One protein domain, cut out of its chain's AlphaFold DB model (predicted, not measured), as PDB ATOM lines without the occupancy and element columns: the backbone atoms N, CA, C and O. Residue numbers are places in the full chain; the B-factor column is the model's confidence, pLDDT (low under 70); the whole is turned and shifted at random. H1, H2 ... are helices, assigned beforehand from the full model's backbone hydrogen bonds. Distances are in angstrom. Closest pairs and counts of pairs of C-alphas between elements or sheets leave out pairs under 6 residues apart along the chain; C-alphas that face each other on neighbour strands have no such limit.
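AT A GLANCE: This is residues 162 to 280 of the 282 residues of an uncharacterized protein of viral metagenome (UniProt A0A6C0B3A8). Three long helices, H2, H6 and H7, stand side by side as a bundle, their centres in a triangle, with H6 running the same way as H2 and H7 the opposite way. H4 and H5, one after the other, pack on H2 and H6 on the side away from H7; the short H3 lies at one end of the bundle, the short H1 and H8 at the other. The printed part has 119 residues with eight named helices, H1 to H8 in order, and no named strand; the class is all helix. The whole is compact, with a radius of gyration of the C-alphas of 14.7 A, and elongated, spanning 44 by 25 by 19 A.

HOW THE PARTS SIT: H1, residues 162 to 165, and H2, residues 170 to 193, are only just apart, their closest C-alphas at 8.3 A. H3, residues 195 to 199, and H2 only just touch, with 3 pairs of C-alphas within 8 A, and only at the corner. H4, residues 206 to 215, touches H2 at a steep tilt of 55 degrees, the C-alphas of Ala 215 and Gly 188 coming closest at 4.0 A. H5, residues 218 to 223, touches H2 at a shallow tilt of 30 degrees, closest at the C-alphas of Arg 218 and Ser 181, 5.3 A. H6, residues 227 to 251, forms a hairpin with H5 and touches H2 at a shallow tilt of 22 degrees, the same way; the closest C-alphas of H2 and H6 are those of Met 170 and Lys 227, 6.6 A. H4 also touches H6, at 57 degrees, closest at the C-alphas of Ile 211 and Ala 244, 6.1 A. H7, residues 254 to 275, forms a hairpin with H6 and touches H2, opposite ways at 4 degrees, closest at the C-alphas of Ile 187 and Cys 260, 5.6 A. H8, residues 277 to 280, touches no helix. Each O i to N i+4 pair is within hydrogen-bond range in H2, H3, H4, H5, H6 and H7; H1 and H8 are too short for one.

IN THESE COORDINATES: H1 begins at C-alpha 162, (141.770, 154.574, 163.149). From first to last C-alpha H2 measures 33.5 A, H4 14.2 A, H6 36.5 A and H7 31.1 A. H6 ends at C-alpha 251, (137.167, 163.315, 192.044), and H8 at C-alpha 280, (154.490, 148.308, 157.521).

THE WHOLE: The C-alphas of Ile 203 and Gln 278 are the two farthest apart, 46.9 A. The printed part has no cut and no long link. Mean pLDDT of the printed part is 81.5; residues 162 to 167 and 272 to 280 are under 70.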
ATOM      1  N   LEU A 162     141.880 156.037 163.018       50.72
ATOM      2  CA  LEU A 162     141.770 154.574 163.149       50.72
ATOM      3  C   LEU A 162     141.746 153.890 161.762       50.72
ATOM      4  O   LEU A 162     142.000 152.691 161.619       50.72
ATOM      5  N   PHE A 163     141.521 154.669 160.702       48.53
ATOM      6  CA  PHE A 163     141.725 154.313 159.304       48.53
ATOM      7  C   PHE A 163     143.178 153.974 158.917       48.53
ATOM      8  O   PHE A 163     143.383 153.057 158.122       48.53
ATOM      9  N   VAL A 164     144.206 154.602 159.493       56.59
ATOM     10  CA  VAL A 164     145.617 154.223 159.268       56.59
ATOM     11  C   VAL A 164     145.935 152.890 159.955       56.59
ATOM     12  O   VAL A 164     146.703 152.081 159.429       56.59
ATOM     13  N   PHE A 165     145.247 152.577 161.057       59.75
ATOM     14  CA  PHE A 165     145.307 151.263 161.702       59.75
ATOM     15  C   PHE A 165     144.819 150.125 160.806       59.75
ATOM     16  O   PHE A 165     145.371 149.018 160.839       59.75
ATOM     17  N   LYS A 166     143.850 150.401 159.921       62.69
ATOM     18  CA  LYS A 166     143.405 149.441 158.903       62.69
ATOM     19  C   LYS A 166     144.523 149.063 157.928       62.69
ATOM     20  O   LYS A 166     144.417 148.012 157.303       62.69
ATOM     21  N   LYS A 167     145.615 149.830 157.824       67.94
ATOM     22  CA  LYS A 167     146.768 149.524 156.955       67.94
ATOM     23  C   LYS A 167     147.849 148.674 157.646       67.94
ATOM     24  O   LYS A 167     148.688 148.091 156.965       67.94
ATOM     25  N   VAL A 168     147.798 148.510 158.974       72.06
ATOM     26  CA  VAL A 168     148.789 147.732 159.749       72.06
ATOM     27  C   VAL A 168     148.627 146.228 159.515       72.06
ATOM     28  O   VAL A 168     147.514 145.707 159.565       72.06
ATOM     29  N   ARG A 169     149.712 145.482 159.273       77.38
ATOM     30  CA  ARG A 169     149.636 144.016 159.084       77.38
ATOM     31  C   ARG A 169     149.208 143.290 160.367       77.38
ATOM     32  O   ARG A 169     149.605 143.666 161.468       77.38
ATOM     33  N   MET A 170     148.453 142.198 160.226       81.00
ATOM     34  CA  MET A 170     147.845 141.484 161.359       81.00
ATOM     35  C   MET A 170     148.846 140.982 162.425       81.00
ATOM     36  O   MET A 170     148.561 141.160 163.610       81.00
ATOM     37  N   PRO A 171     150.024 140.416 162.083       81.00
ATOM     38  CA  PRO A 171     151.000 139.997 163.096       81.00
ATOM     39  C   PRO A 171     151.506 141.165 163.956       81.00
ATOM     40  O   PRO A 171     151.547 141.068 165.182       81.00
ATOM     41  N   LYS A 172     151.805 142.309 163.326       77.19
ATOM     42  CA  LYS A 172     152.235 143.536 164.016       77.19
ATOM     43  C   LYS A 172     151.106 144.122 164.861       77.19
ATOM     44  O   LYS A 172     151.337 144.499 166.007       77.19
ATOM     45  N   LEU A 173     149.873 144.098 164.345       80.50
ATOM     46  CA  LEU A 173     148.685 144.497 165.098       80.50
ATOM     47  C   LEU A 173     148.507 143.644 166.362       80.50
ATOM     48  O   LEU A 173     148.219 144.199 167.414       80.50
ATOM     49  N   LYS A 174     148.718 142.321 166.302       81.69
ATOM     50  CA  LYS A 174     148.629 141.435 167.480       81.69
ATOM     51  C   LYS A 174     149.669 141.784 168.551       81.69
ATOM     52  O   LYS A 174     149.323 141.855 169.730       81.69
ATOM     53  N   ILE A 175     150.920 142.024 168.152       83.12
ATOM     54  CA  ILE A 175     151.997 142.422 169.075       83.12
ATOM     55  C   ILE A 175     151.660 143.765 169.723       83.12
ATOM     56  O   ILE A 175     151.699 143.904 170.944       83.12
ATOM     57  N   MET A 176     151.258 144.745 168.919       81.81
ATOM     58  CA  MET A 176     150.904 146.062 169.425       81.81
ATOM     59  C   MET A 176     149.672 146.011 170.337       81.81
ATOM     60  O   MET A 176     149.711 146.559 171.433       81.81
ATOM     61  N   ALA A 177     148.618 145.289 169.953       84.25
ATOM     62  CA  ALA A 177     147.428 145.077 170.775       84.25
ATOM     63  C   ALA A 177     147.782 144.468 172.140       84.25
ATOM     64  O   ALA A 177     147.215 144.849 173.164       84.25
ATOM     65  N   ARG A 178     148.773 143.569 172.194       86.19
ATOM     66  CA  ARG A 178     149.301 143.036 173.458       86.19
ATOM     67  C   ARG A 178     149.952 144.129 174.311       86.19
ATOM     68  O   ARG A 178     149.702 144.169 175.511       86.19
ATOM     69  N   HIS A 179     150.763 145.010 173.727       85.81
ATOM     70  CA  HIS A 179     151.397 146.106 174.468       85.81
ATOM     71  C   HIS A 179     150.400 147.179 174.917       85.81
ATOM     72  O   HIS A 179     150.488 147.647 176.051       85.81
ATOM     73  N   ILE A 180     149.441 147.535 174.062       85.50
ATOM     74  CA  ILE A 180     148.374 148.484 174.392       85.50
ATOM     75  C   ILE A 180     147.502 147.920 175.512       85.50
ATOM     76  O   ILE A 180     147.358 148.565 176.544       85.50
ATOM     77  N   SER A 181     147.011 146.685 175.374       89.38
ATOM     78  CA  SER A 181     146.165 146.057 176.398       89.38
ATOM     79  C   SER A 181     146.863 145.906 177.753       89.38
ATOM     80  O   SER A 181     146.215 146.029 178.785       89.38
ATOM     81  N   LEU A 182     148.186 145.700 177.779       91.56
ATOM     82  CA  LEU A 182     148.963 145.741 179.021       91.56
ATOM     83  C   LEU A 182     148.920 147.126 179.676       91.56
ATOM     84  O   LEU A 182     148.710 147.220 180.878       91.56
ATOM     85  N   LYS A 183     149.109 148.203 178.905       89.94
ATOM     86  CA  LYS A 183     149.094 149.572 179.446       89.94
ATOM     87  C   LYS A 183     147.696 149.996 179.901       89.94
ATOM     88  O   LYS A 183     147.582 150.570 180.977       89.94
ATOM     89  N   ILE A 184     146.663 149.656 179.130       91.00
ATOM     90  CA  ILE A 184     145.246 149.866 179.475       91.00
ATOM     91  C   ILE A 184     144.919 149.158 180.793       91.00
ATOM     92  O   ILE A 184     144.454 149.791 181.737       91.00
ATOM     93  N   GLN A 185     145.281 147.877 180.916       93.62
ATOM     94  CA  GLN A 185     145.107 147.133 182.163       93.62
ATOM     95  C   GLN A 185     145.828 147.803 183.341       93.62
ATOM     96  O   GLN A 185     145.263 147.879 184.428       93.62
ATOM     97  N   VAL A 186     147.060 148.289 183.152       93.38
ATOM     98  CA  VAL A 186     147.809 148.971 184.223       93.38
ATOM     99  C   VAL A 186     147.087 150.240 184.679       93.38
ATOM    100  O   VAL A 186     147.033 150.480 185.882       93.38
ATOM    101  N   ILE A 187     146.506 151.023 183.761       90.94
ATOM    102  CA  ILE A 187     145.678 152.191 184.108       90.94
ATOM    103  C   ILE A 187     144.494 151.745 184.975       90.94
ATOM    104  O   ILE A 187     144.357 152.219 186.102       90.94
ATOM    105  N   GLY A 188     143.702 150.777 184.499       91.44
ATOM    106  CA  GLY A 188     142.536 150.273 185.230       91.44
ATOM    107  C   GLY A 188     142.896 149.720 186.609       91.44
ATOM    108  O   GLY A 188     142.276 150.080 187.603       91.44
ATOM    109  N   GLN A 189     143.958 148.916 186.711       93.06
ATOM    110  CA  GLN A 189     144.431 148.370 187.986       93.06
ATOM    111  C   GLN A 189     144.933 149.449 188.945       93.06
ATOM    112  O   GLN A 189     144.749 149.315 190.152       93.06
ATOM    113  N   LYS A 190     145.586 150.498 188.440       92.25
ATOM    114  CA  LYS A 190     146.105 151.581 189.282       92.25
ATOM    115  C   LYS A 190     144.970 152.381 189.915       92.25
ATOM    116  O   LYS A 190     145.054 152.711 191.093       92.25
ATOM    117  N   ILE A 191     143.906 152.621 189.150       90.62
ATOM    118  CA  ILE A 191     142.679 153.255 189.635       90.62
ATOM    119  C   ILE A 191     141.958 152.312 190.613       90.62
ATOM    120  O   ILE A 191     141.701 152.687 191.751       90.62
ATOM    121  N   MET A 192     141.741 151.054 190.218       91.31
ATOM    122  CA  MET A 192     141.015 150.045 191.000       91.31
ATOM    123  C   MET A 192     141.669 149.716 192.351       91.31
ATOM    124  O   MET A 192     140.973 149.480 193.334       91.31
ATOM    125  N   LYS A 193     143.007 149.684 192.425       90.00
ATOM    126  CA  LYS A 193     143.736 149.405 193.676       90.00
ATOM    127  C   LYS A 193     143.640 150.545 194.688       90.00
ATOM    128  O   LYS A 193     143.866 150.315 195.875       90.00
ATOM    129  N   ASN A 194     143.328 151.761 194.246       88.62
ATOM    130  CA  ASN A 194     143.162 152.888 195.144       88.62
ATOM    131  C   ASN A 194     141.737 152.881 195.713       88.62
ATOM    132  O   ASN A 194     140.792 153.343 195.072       88.62
ATOM    133  N   LYS A 195     141.591 152.350 196.934       86.62
ATOM    134  CA  LYS A 195     140.292 152.243 197.612       86.62
ATOM    135  C   LYS A 195     139.602 153.596 197.773       86.62
ATOM    136  O   LYS A 195     138.389 153.643 197.648       86.62
ATOM    137  N   ASN A 196     140.350 154.681 197.980       87.31
ATOM    138  CA  ASN A 196     139.761 156.011 198.137       87.31
ATOM    139  C   ASN A 196     139.069 156.446 196.843       87.31
ATOM    140  O   ASN A 196     137.910 156.831 196.882       87.31
ATOM    141  N   ILE A 197     139.727 156.262 195.694       88.31
ATOM    142  CA  ILE A 197     139.124 156.546 194.384       88.31
ATOM    143  C   ILE A 197     137.884 155.678 194.159       88.31
ATOM    144  O   ILE A 197     136.834 156.185 193.780       88.31
ATOM    145  N   MET A 198     137.991 154.369 194.404       90.19
ATOM    146  CA  MET A 198     136.880 153.444 194.165       90.19
ATOM    147  C   MET A 198     135.698 153.675 195.110       90.19
ATOM    148  O   MET A 198     134.564 153.448 194.708       90.19
ATOM    149  N   ASN A 199     135.941 154.125 196.341       88.88
ATOM    150  CA  ASN A 199     134.893 154.451 197.308       88.88
ATOM    151  C   ASN A 199     134.211 155.786 196.989       88.88
ATOM    152  O   ASN A 199     133.028 155.931 197.275       88.88
ATOM    153  N   SER A 200     134.922 156.726 196.360       88.44
ATOM    154  CA  SER A 200     134.345 157.983 195.872       88.44
ATOM    155  C   SER A 200     133.416 157.807 194.665       88.44
ATOM    156  O   SER A 200     132.704 158.744 194.318       88.44
ATOM    157  N   ILE A 201     133.406 156.634 194.021       87.06
ATOM    158  CA  ILE A 201     132.497 156.321 192.914       87.06
ATOM    159  C   ILE A 201     131.385 155.392 193.432       87.06
ATOM    160  O   ILE A 201     131.696 154.285 193.897       87.06
ATOM    161  N   PRO A 202     130.098 155.775 193.323       82.50
ATOM    162  CA  PRO A 202     128.985 154.951 193.785       82.50
ATOM    163  C   PRO A 202     129.002 153.534 193.200       82.50
ATOM    164  O   PRO A 202     129.376 153.305 192.043       82.50
ATOM    165  N   ILE A 203     128.598 152.557 194.012       79.56
ATOM    166  CA  ILE A 203     128.456 151.164 193.574       79.56
ATOM    167  C   ILE A 203     127.340 151.101 192.520       79.56
ATOM    168  O   ILE A 203     126.270 151.662 192.722       79.56
ATOM    169  N   GLY A 204     127.597 150.438 191.390       74.44
ATOM    170  CA  GLY A 204     126.641 150.321 190.279       74.44
ATOM    171  C   GLY A 204     126.693 151.458 189.253       74.44
ATOM    172  O   GLY A 204     126.054 151.349 188.212       74.44
ATOM    173  N   HIS A 205     127.485 152.510 189.487       84.69
ATOM    174  CA  HIS A 205     127.662 153.582 188.509       84.69
ATOM    175  C   HIS A 205     128.506 153.122 187.307       84.69
ATOM    176  O   HIS A 205     129.492 152.393 187.471       84.69
ATOM    177  N   GLU A 206     128.160 153.592 186.104       85.31
ATOM    178  CA  GLU A 206     128.814 153.205 184.844       85.31
ATOM    179  C   GLU A 206     130.331 153.437 184.883       85.31
ATOM    180  O   GLU A 206     131.107 152.584 184.457       85.31
ATOM    181  N   GLU A 207     130.775 154.538 185.493       86.12
ATOM    182  CA  GLU A 207     132.197 154.873 185.638       86.12
ATOM    183  C   GLU A 207     132.975 153.812 186.436       86.12
ATOM    184  O   GLU A 207     134.111 153.471 186.095       86.12
ATOM    185  N   ARG A 208     132.352 153.233 187.471       86.00
ATOM    186  CA  ARG A 208     132.960 152.171 188.281       86.00
ATOM    187  C   ARG A 208     133.074 150.881 187.477       86.00
ATOM    188  O   ARG A 208     134.128 150.243 187.479       86.00
ATOM    189  N   THR A 209     132.014 150.525 186.753       87.00
ATOM    190  CA  THR A 209     131.986 149.375 185.838       87.00
ATOM    191  C   THR A 209     133.034 149.524 184.737       87.00
ATOM    192  O   THR A 209     133.770 148.582 184.450       87.00
ATOM    193  N   ASN A 210     133.177 150.723 184.175       88.31
ATOM    194  CA  ASN A 210     134.171 151.036 183.157       88.31
ATOM    195  C   ASN A 210     135.605 150.795 183.668       88.31
ATOM    196  O   ASN A 210     136.398 150.130 183.000       88.31
ATOM    197  N   ILE A 211     135.928 151.222 184.896       89.94
ATOM    198  CA  ILE A 211     137.241 150.969 185.520       89.94
ATOM    199  C   ILE A 211     137.528 149.464 185.649       89.94
ATOM    200  O   ILE A 211     138.633 149.017 185.317       89.94
ATOM    201  N   TYR A 212     136.545 148.662 186.075       88.94
ATOM    202  CA  TYR A 212     136.690 147.202 186.141       88.94
ATOM    203  C   TYR A 212     136.885 146.572 184.757       88.94
ATOM    204  O   TYR A 212     137.720 145.677 184.593       88.94
ATOM    205  N   THR A 213     136.161 147.060 183.753       87.50
ATOM    206  CA  THR A 213     136.264 146.602 182.363       87.50
ATOM    207  C   THR A 213     137.648 146.901 181.781       87.50
ATOM    208  O   THR A 213     138.285 146.020 181.202       87.50
ATOM    209  N   ILE A 214     138.190 148.096 182.031       90.56
ATOM    210  CA  ILE A 214     139.554 148.487 181.641       90.56
ATOM    211  C   ILE A 214     140.603 147.607 182.335       90.56
ATOM    212  O   ILE A 214     141.531 147.119 181.686       90.56
ATOM    213  N   ALA A 215     140.453 147.346 183.639       90.75
ATOM    214  CA  ALA A 215     141.381 146.503 184.400       90.75
ATOM    215  C   ALA A 215     141.453 145.053 183.873       90.75
ATOM    216  O   ALA A 215     142.465 144.368 184.066       90.75
ATOM    217  N   ASN A 216     140.412 144.606 183.164       90.19
ATOM    218  CA  ASN A 216     140.272 143.253 182.623       90.19
ATOM    219  C   ASN A 216     140.252 143.192 181.080       90.19
ATOM    220  O   ASN A 216     139.994 142.136 180.499       90.19
ATOM    221  N   CYS A 217     140.622 144.278 180.393       89.19
ATOM    222  CA  CYS A 217     140.497 144.424 178.935       89.19
ATOM    223  C   CYS A 217     141.273 143.382 178.100       89.19
ATOM    224  O   CYS A 217     140.996 143.169 176.917       89.19
ATOM    225  N   ARG A 218     142.305 142.748 178.681       87.00
ATOM    226  CA  ARG A 218     143.253 141.889 177.947       87.00
ATOM    227  C   ARG A 218     142.604 140.665 177.325       87.00
ATOM    228  O   ARG A 218     143.117 140.200 176.308       87.00
ATOM    229  N   LYS A 219     141.554 140.125 177.950       86.06
ATOM    230  CA  LYS A 219     140.837 138.957 177.436       86.06
ATOM    231  C   LYS A 219     140.106 139.325 176.143       86.06
ATOM    232  O   LYS A 219     140.462 138.786 175.101       86.06
ATOM    233  N   SER A 220     139.257 140.354 176.206       83.75
ATOM    234  CA  SER A 220     138.514 140.917 175.066       83.75
ATOM    235  C   SER A 220     139.438 141.201 173.873       83.75
ATOM    236  O   SER A 220     139.364 140.534 172.840       83.75
ATOM    237  N   ILE A 221     140.466 142.039 174.085       83.56
ATOM    238  CA  ILE A 221     141.416 142.432 173.030       83.56
ATOM    239  C   ILE A 221     142.152 141.226 172.436       83.56
ATOM    240  O   ILE A 221     142.529 141.251 171.261       83.56
ATOM    241  N   ARG A 222     142.413 140.167 173.214       82.38
ATOM    242  CA  ARG A 222     143.088 138.957 172.722       82.38
ATOM    243  C   ARG A 222     142.154 138.115 171.854       82.38
ATOM    244  O   ARG A 222     142.592 137.706 170.777       82.38
ATOM    245  N   GLU A 223     140.922 137.912 172.306       84.00
ATOM    246  CA  GLU A 223     139.898 137.064 171.683       84.00
ATOM    247  C   GLU A 223     139.397 137.614 170.346       84.00
ATOM    248  O   GLU A 223     139.045 136.836 169.465       84.00
ATOM    249  N   SER A 224     139.486 138.927 170.115       84.38
ATOM    250  CA  SER A 224     139.219 139.502 168.792       84.38
ATOM    251  C   SER A 224     140.118 138.906 167.700       84.38
ATOM    252  O   SER A 224     141.288 139.269 167.565       84.38
ATOM    253  N   VAL A 225     139.586 138.004 166.873       76.31
ATOM    254  CA  VAL A 225     140.354 137.343 165.800       76.31
ATOM    255  C   VAL A 225     140.439 138.212 164.549       76.31
ATOM    256  O   VAL A 225     141.501 138.321 163.935       76.31
ATOM    257  N   ARG A 226     139.333 138.860 164.165       84.38
ATOM    258  CA  ARG A 226     139.265 139.675 162.947       84.38
ATOM    259  C   ARG A 226     139.929 141.034 163.167       84.38
ATOM    260  O   ARG A 226     139.688 141.705 164.165       84.38
ATOM    261  N   LYS A 227     140.727 141.469 162.190       80.06
ATOM    262  CA  LYS A 227     141.409 142.772 162.189       80.06
ATOM    263  C   LYS A 227     140.489 143.967 162.506       80.06
ATOM    264  O   LYS A 227     140.836 144.708 163.423       80.06
ATOM    265  N   PRO A 228     139.345 144.174 161.815       78.25
ATOM    266  CA  PRO A 228     138.468 145.310 162.105       78.25
ATOM    267  C   PRO A 228     137.887 145.259 163.525       78.25
ATOM    268  O   PRO A 228     137.851 146.285 164.192       78.25
ATOM    269  N   ALA A 229     137.522 144.069 164.014       82.06
ATOM    270  CA  ALA A 229     137.023 143.886 165.377       82.06
ATOM    271  C   ALA A 229     138.093 144.235 166.424       82.06
ATOM    272  O   ALA A 229     137.827 144.999 167.342       82.06
ATOM    273  N   LYS A 230     139.337 143.775 166.225       84.25
ATOM    274  CA  LYS A 230     140.449 144.083 167.136       84.25
ATOM    275  C   LYS A 230     140.770 145.580 167.182       84.25
ATOM    276  O   LYS A 230     141.074 146.099 168.247       84.25
ATOM    277  N   ILE A 231     140.717 146.272 166.040       80.75
ATOM    278  CA  ILE A 231     140.914 147.731 165.990       80.75
ATOM    279  C   ILE A 231     139.777 148.445 166.728       80.75
ATOM    280  O   ILE A 231     140.054 149.339 167.523       80.75
ATOM    281  N   LYS A 232     138.524 148.021 166.504       82.62
ATOM    282  CA  LYS A 232     137.352 148.577 167.189       82.62
ATOM    283  C   LYS A 232     137.478 148.431 168.704       82.62
ATOM    284  O   LYS A 232     137.371 149.424 169.404       82.62
ATOM    285  N   GLU A 233     137.796 147.235 169.198       84.75
ATOM    286  CA  GLU A 233     137.989 147.021 170.636       84.75
ATOM    287  C   GLU A 233     139.108 147.883 171.217       84.75
ATOM    288  O   GLU A 233     138.934 148.467 172.281       84.75
ATOM    289  N   ILE A 234     140.253 147.991 170.533       84.62
ATOM    290  CA  ILE A 234     141.343 148.858 170.995       84.62
ATOM    291  C   ILE A 234     140.861 150.308 171.120       84.62
ATOM    292  O   ILE A 234     141.171 150.936 172.128       84.62
ATOM    293  N   SER A 235     140.094 150.816 170.148       82.44
ATOM    294  CA  SER A 235     139.508 152.163 170.213       82.44
ATOM    295  C   SER A 235     138.600 152.318 171.423       82.44
ATOM    296  O   SER A 235     138.828 153.192 172.251       82.44
ATOM    297  N   THR A 236     137.642 151.402 171.578       84.38
ATOM    298  CA  THR A 236     136.675 151.440 172.676       84.38
ATOM    299  C   THR A 236     137.373 151.429 174.033       84.38
ATOM    300  O   THR A 236     137.047 152.230 174.897       84.38
ATOM    301  N   PHE A 237     138.398 150.593 174.224       88.12
ATOM    302  CA  PHE A 237     139.128 150.569 175.493       88.12
ATOM    303  C   PHE A 237     139.991 151.814 175.738       88.12
ATOM    304  O   PHE A 237     140.247 152.147 176.896       88.12
ATOM    305  N   ILE A 238     140.460 152.490 174.688       85.25
ATOM    306  CA  ILE A 238     141.165 153.769 174.824       85.25
ATOM    307  C   ILE A 238     140.179 154.861 175.236       85.25
ATOM    308  O   ILE A 238     140.441 155.547 176.219       85.25
ATOM    309  N   GLU A 239     139.030 154.959 174.570       83.12
ATOM    310  CA  GLU A 239     137.947 155.886 174.933       83.12
ATOM    311  C   GLU A 239     137.499 155.666 176.387       83.12
ATOM    312  O   GLU A 239     137.455 156.603 177.187       83.12
ATOM    313  N   SER A 240     137.290 154.405 176.775       85.62
ATOM    314  CA  SER A 240     137.024 154.003 178.157       85.62
ATOM    315  C   SER A 240     138.120 154.468 179.124       85.62
ATOM    316  O   SER A 240     137.805 155.004 180.187       85.62
ATOM    317  N   CYS A 241     139.404 154.304 178.774       87.44
ATOM    318  CA  CYS A 241     140.517 154.798 179.594       87.44
ATOM    319  C   CYS A 241     140.458 156.307 179.790       87.44
ATOM    320  O   CYS A 241     140.673 156.780 180.903       87.44
ATOM    321  N   GLU A 242     140.185 157.068 178.736       85.94
ATOM    322  CA  GLU A 242     140.091 158.523 178.827       85.94
ATOM    323  C   GLU A 242     138.975 158.961 179.762       85.94
ATOM    324  O   GLU A 242     139.199 159.819 180.616       85.94
ATOM    325  N   GLN A 243     137.804 158.338 179.638       86.44
ATOM    326  CA  GLN A 243     136.674 158.588 180.525       86.44
ATOM    327  C   GLN A 243     137.037 158.272 181.978       86.44
ATOM    328  O   GLN A 243     136.860 159.126 182.840       86.44
ATOM    329  N   ALA A 244     137.635 157.106 182.241       88.62
ATOM    330  CA  ALA A 244     138.051 156.722 183.587       88.62
ATOM    331  C   ALA A 244     139.063 157.710 184.186       88.62
ATOM    332  O   ALA A 244     138.961 158.070 185.355       88.62
ATOM    333  N   ILE A 245     140.025 158.195 183.394       85.75
ATOM    334  CA  ILE A 245     140.998 159.182 183.874       85.75
ATOM    335  C   ILE A 245     140.317 160.527 184.162       85.75
ATOM    336  O   ILE A 245     140.618 161.136 185.188       85.75
ATOM    337  N   ARG A 246     139.370 160.966 183.318       86.12
ATOM    338  CA  ARG A 246     138.571 162.178 183.568       86.12
ATOM    339  C   ARG A 246     137.740 162.053 184.844       86.12
ATOM    340  O   ARG A 246     137.662 163.013 185.601       86.12
ATOM    341  N   THR A 247     137.160 160.888 185.123       86.44
ATOM    342  CA  THR A 247     136.452 160.637 186.386       86.44
ATOM    343  C   THR A 247     137.398 160.801 187.580       86.44
ATOM    344  O   THR A 247     137.087 161.532 188.513       86.44
ATOM    345  N   VAL A 248     138.600 160.214 187.530       86.00
ATOM    346  CA  VAL A 248     139.608 160.365 188.601       86.00
ATOM    347  C   VAL A 248     140.069 161.820 188.771       86.00
ATOM    348  O   VAL A 248     140.303 162.264 189.895       86.00
ATOM    349  N   GLU A 249     140.177 162.570 187.672       85.50
ATOM    350  CA  GLU A 249     140.464 164.010 187.674       85.50
ATOM    351  C   GLU A 249     139.357 164.801 188.381       85.50
ATOM    352  O   GLU A 249     139.669 165.576 189.281       85.50
ATOM    353  N   ARG A 250     138.080 164.541 188.061       86.69
ATOM    354  CA  ARG A 250     136.926 165.198 188.704       86.69
ATOM    355  C   ARG A 250     136.828 164.912 190.201       86.69
ATOM    356  O   ARG A 250     136.438 165.790 190.957       86.69
ATOM    357  N   ILE A 251     137.191 163.705 190.627       87.38
ATOM    358  CA  ILE A 251     137.167 163.315 192.044       87.38
ATOM    359  C   ILE A 251     138.317 163.985 192.834       87.38
ATOM    360  O   ILE A 251     138.277 164.041 194.059       87.38
ATOM    361  N   GLY A 252     139.329 164.538 192.157       86.88
ATOM    362  CA  GLY A 252     140.389 165.314 192.809       86.88
ATOM    363  C   GLY A 252     141.627 164.500 193.190       86.88
ATOM    364  O   GLY A 252     142.250 164.759 194.217       86.88
ATOM    365  N   PHE A 253     142.033 163.531 192.361       85.31
ATOM    366  CA  PHE A 253     143.252 162.733 192.575       85.31
ATOM    367  C   PHE A 253     144.372 163.059 191.558       85.31
ATOM    368  O   PHE A 253     144.728 162.209 190.730       85.31
ATOM    369  N   PRO A 254     145.004 164.250 191.626       79.19
ATOM    370  CA  PRO A 254     145.889 164.775 190.576       79.19
ATOM    371  C   PRO A 254     147.124 163.903 190.311       79.19
ATOM    372  O   PRO A 254     147.522 163.712 189.160       79.19
ATOM    373  N   ASN A 255     147.703 163.297 191.351       80.62
ATOM    374  CA  ASN A 255     148.855 162.401 191.208       80.62
ATOM    375  C   ASN A 255     148.500 161.112 190.451       80.62
ATOM    376  O   ASN A 255     149.287 160.620 189.636       80.62
ATOM    377  N   THR A 256     147.313 160.553 190.694       83.50
ATOM    378  CA  THR A 256     146.832 159.368 189.971       83.50
ATOM    379  C   THR A 256     146.510 159.731 188.528       83.50
ATOM    380  O   THR A 256     146.967 159.048 187.614       83.50
ATOM    381  N   THR A 257     145.815 160.850 188.322       77.12
ATOM    382  CA  THR A 257     145.475 161.394 187.005       77.12
ATOM    383  C   THR A 257     146.717 161.609 186.145       77.12
ATOM    384  O   THR A 257     146.808 161.048 185.050       77.12
ATOM    385  N   LYS A 258     147.734 162.317 186.658       77.38
ATOM    386  CA  LYS A 258     149.011 162.545 185.960       77.38
ATOM    387  C   LYS A 258     149.670 161.229 185.549       77.38
ATOM    388  O   LYS A 258     150.069 161.054 184.400       77.38
ATOM    389  N   ASN A 259     149.738 160.270 186.470       80.88
ATOM    390  CA  ASN A 259     150.321 158.958 186.204       80.88
ATOM    391  C   ASN A 259     149.571 158.172 185.119       80.88
ATOM    392  O   ASN A 259     150.205 157.513 184.290       80.88
ATOM    393  N   CYS A 260     148.240 158.214 185.122       81.19
ATOM    394  CA  CYS A 260     147.444 157.539 184.106       81.19
ATOM    395  C   CYS A 260     147.566 158.231 182.741       81.19
ATOM    396  O   CYS A 260     147.690 157.531 181.737       81.19
ATOM    397  N   TYR A 261     147.660 159.563 182.692       82.62
ATOM    398  CA  TYR A 261     147.942 160.283 181.445       82.62
ATOM    399  C   TYR A 261     149.309 159.952 180.853       82.62
ATOM    400  O   TYR A 261     149.416 159.750 179.647       82.62
ATOM    401  N   VAL A 262     150.347 159.787 181.676       80.06
ATOM    402  CA  VAL A 262     151.660 159.322 181.192       80.06
ATOM    403  C   VAL A 262     151.550 157.946 180.520       80.06
ATOM    404  O   VAL A 262     152.194 157.687 179.501       80.06
ATOM    405  N   LEU A 263     150.730 157.043 181.065       82.81
ATOM    406  CA  LEU A 263     150.496 155.727 180.464       82.81
ATOM    407  C   LEU A 263     149.664 155.812 179.181       82.81
ATOM    408  O   LEU A 263     149.991 155.119 178.215       82.81
ATOM    409  N   LEU A 264     148.646 156.672 179.157       82.31
ATOM    410  CA  LEU A 264     147.820 156.929 177.980       82.31
ATOM    411  C   LEU A 264     148.651 157.520 176.831       82.31
ATOM    412  O   LEU A 264     148.595 157.021 175.711       82.31
ATOM    413  N   ASN A 265     149.536 158.474 177.114       77.75
ATOM    414  CA  ASN A 265     150.458 159.028 176.119       77.75
ATOM    415  C   ASN A 265     151.375 157.949 175.531       77.75
ATOM    416  O   ASN A 265     151.607 157.910 174.324       77.75
ATOM    417  N   LYS A 266     151.847 156.999 176.350       79.25
ATOM    418  CA  LYS A 266     152.612 155.844 175.848       79.25
ATOM    419  C   LYS A 266     151.780 154.950 174.922       79.25
ATOM    420  O   LYS A 266     152.355 154.338 174.024       79.25
ATOM    421  N   ILE A 267     150.465 154.841 175.126       80.81
ATOM    422  CA  ILE A 267     149.563 154.129 174.204       80.81
ATOM    423  C   ILE A 267     149.481 154.890 172.878       80.81
ATOM    424  O   ILE A 267     149.726 154.291 171.830       80.81
ATOM    425  N   TYR A 268     149.252 156.204 172.922       77.25
ATOM    426  CA  TYR A 268     149.209 157.043 171.724       77.25
ATOM    427  C   TYR A 268     150.520 157.021 170.930       77.25
ATOM    428  O   TYR A 268     150.503 156.861 169.710       77.25
ATOM    429  N   HIS A 269     151.675 157.051 171.595       73.81
ATOM    430  CA  HIS A 269     152.965 156.895 170.921       73.81
ATOM    431  C   HIS A 269     153.117 155.538 170.229       73.81
ATOM    432  O   HIS A 269     153.574 155.485 169.086       73.81
ATOM    433  N   LEU A 270     152.712 154.439 170.876       74.75
ATOM    434  CA  LEU A 270     152.716 153.116 170.239       74.75
ATOM    435  C   LEU A 270     151.816 153.090 169.001       74.75
ATOM    436  O   LEU A 270     152.180 152.486 167.992       74.75
ATOM    437  N   MET A 271     150.676 153.775 169.069       71.69
ATOM    438  CA  MET A 271     149.749 153.888 167.954       71.69
ATOM    439  C   MET A 271     150.337 154.662 166.774       71.69
ATOM    440  O   MET A 271     150.275 154.187 165.640       71.69
ATOM    441  N   ILE A 272     150.973 155.801 167.042       69.56
ATOM    442  CA  ILE A 272     151.664 156.618 166.036       69.56
ATOM    443  C   ILE A 272     152.833 155.850 165.402       69.56
ATOM    444  O   ILE A 272     153.056 155.919 164.195       69.56
ATOM    445  N   LEU A 273     153.599 155.096 166.192       67.19
ATOM    446  CA  LEU A 273     154.697 154.284 165.661       67.19
ATOM    447  C   LEU A 273     154.187 153.158 164.759       67.19
ATOM    448  O   LEU A 273     154.759 152.916 163.697       67.19
ATOM    449  N   ALA A 274     153.102 152.490 165.149       65.31
ATOM    450  CA  ALA A 274     152.526 151.397 164.372       65.31
ATOM    451  C   ALA A 274     151.866 151.868 163.065       65.31
ATOM    452  O   ALA A 274     151.854 151.127 162.081       65.31
ATOM    453  N   SER A 275     151.327 153.088 163.039       64.00
ATOM    454  CA  SER A 275     150.643 153.650 161.872       64.00
ATOM    455  C   SER A 275     151.605 154.132 160.775       64.00
ATOM    456  O   SER A 275     151.213 154.243 159.610       64.00
ATOM    457  N   LYS A 276     152.885 154.359 161.099       64.75
ATOM    458  CA  LYS A 276     153.896 154.836 160.146       64.75
ATOM    459  C   LYS A 276     154.151 153.817 159.010       64.75
ATOM    460  O   LYS A 276     154.504 152.664 159.281       64.75
ATOM    461  N   PRO A 277     154.085 154.230 157.724       58.22
ATOM    462  CA  PRO A 277     154.230 153.336 156.563       58.22
ATOM    463  C   PRO A 277     155.543 152.543 156.537       58.22
ATOM    464  O   PRO A 277     155.580 151.395 156.096       58.22
ATOM    465  N   GLN A 278     156.614 153.151 157.046       58.53
ATOM    466  CA  GLN A 278     157.959 152.577 157.112       58.53
ATOM    467  C   GLN A 278     158.002 151.297 157.963       58.53
ATOM    468  O   GLN A 278     158.728 150.364 157.636       58.53
ATOM    469  N   TYR A 279     157.162 151.200 158.999       53.84
ATOM    470  CA  TYR A 279     157.069 150.009 159.848       53.84
ATOM    471  C   TYR A 279     156.113 148.948 159.289       53.84
ATOM    472  O   TYR A 279     156.083 147.824 159.796       53.84
ATOM    473  N   ASN A 280     155.375 149.250 158.213       53.38
ATOM    474  CA  ASN A 280     154.490 148.308 157.521       53.38
ATOM    475  C   ASN A 280     155.162 147.576 156.345       53.38
ATOM    476  O   ASN A 280     154.669 146.523 155.938       53.38
TER     477      ASN A 280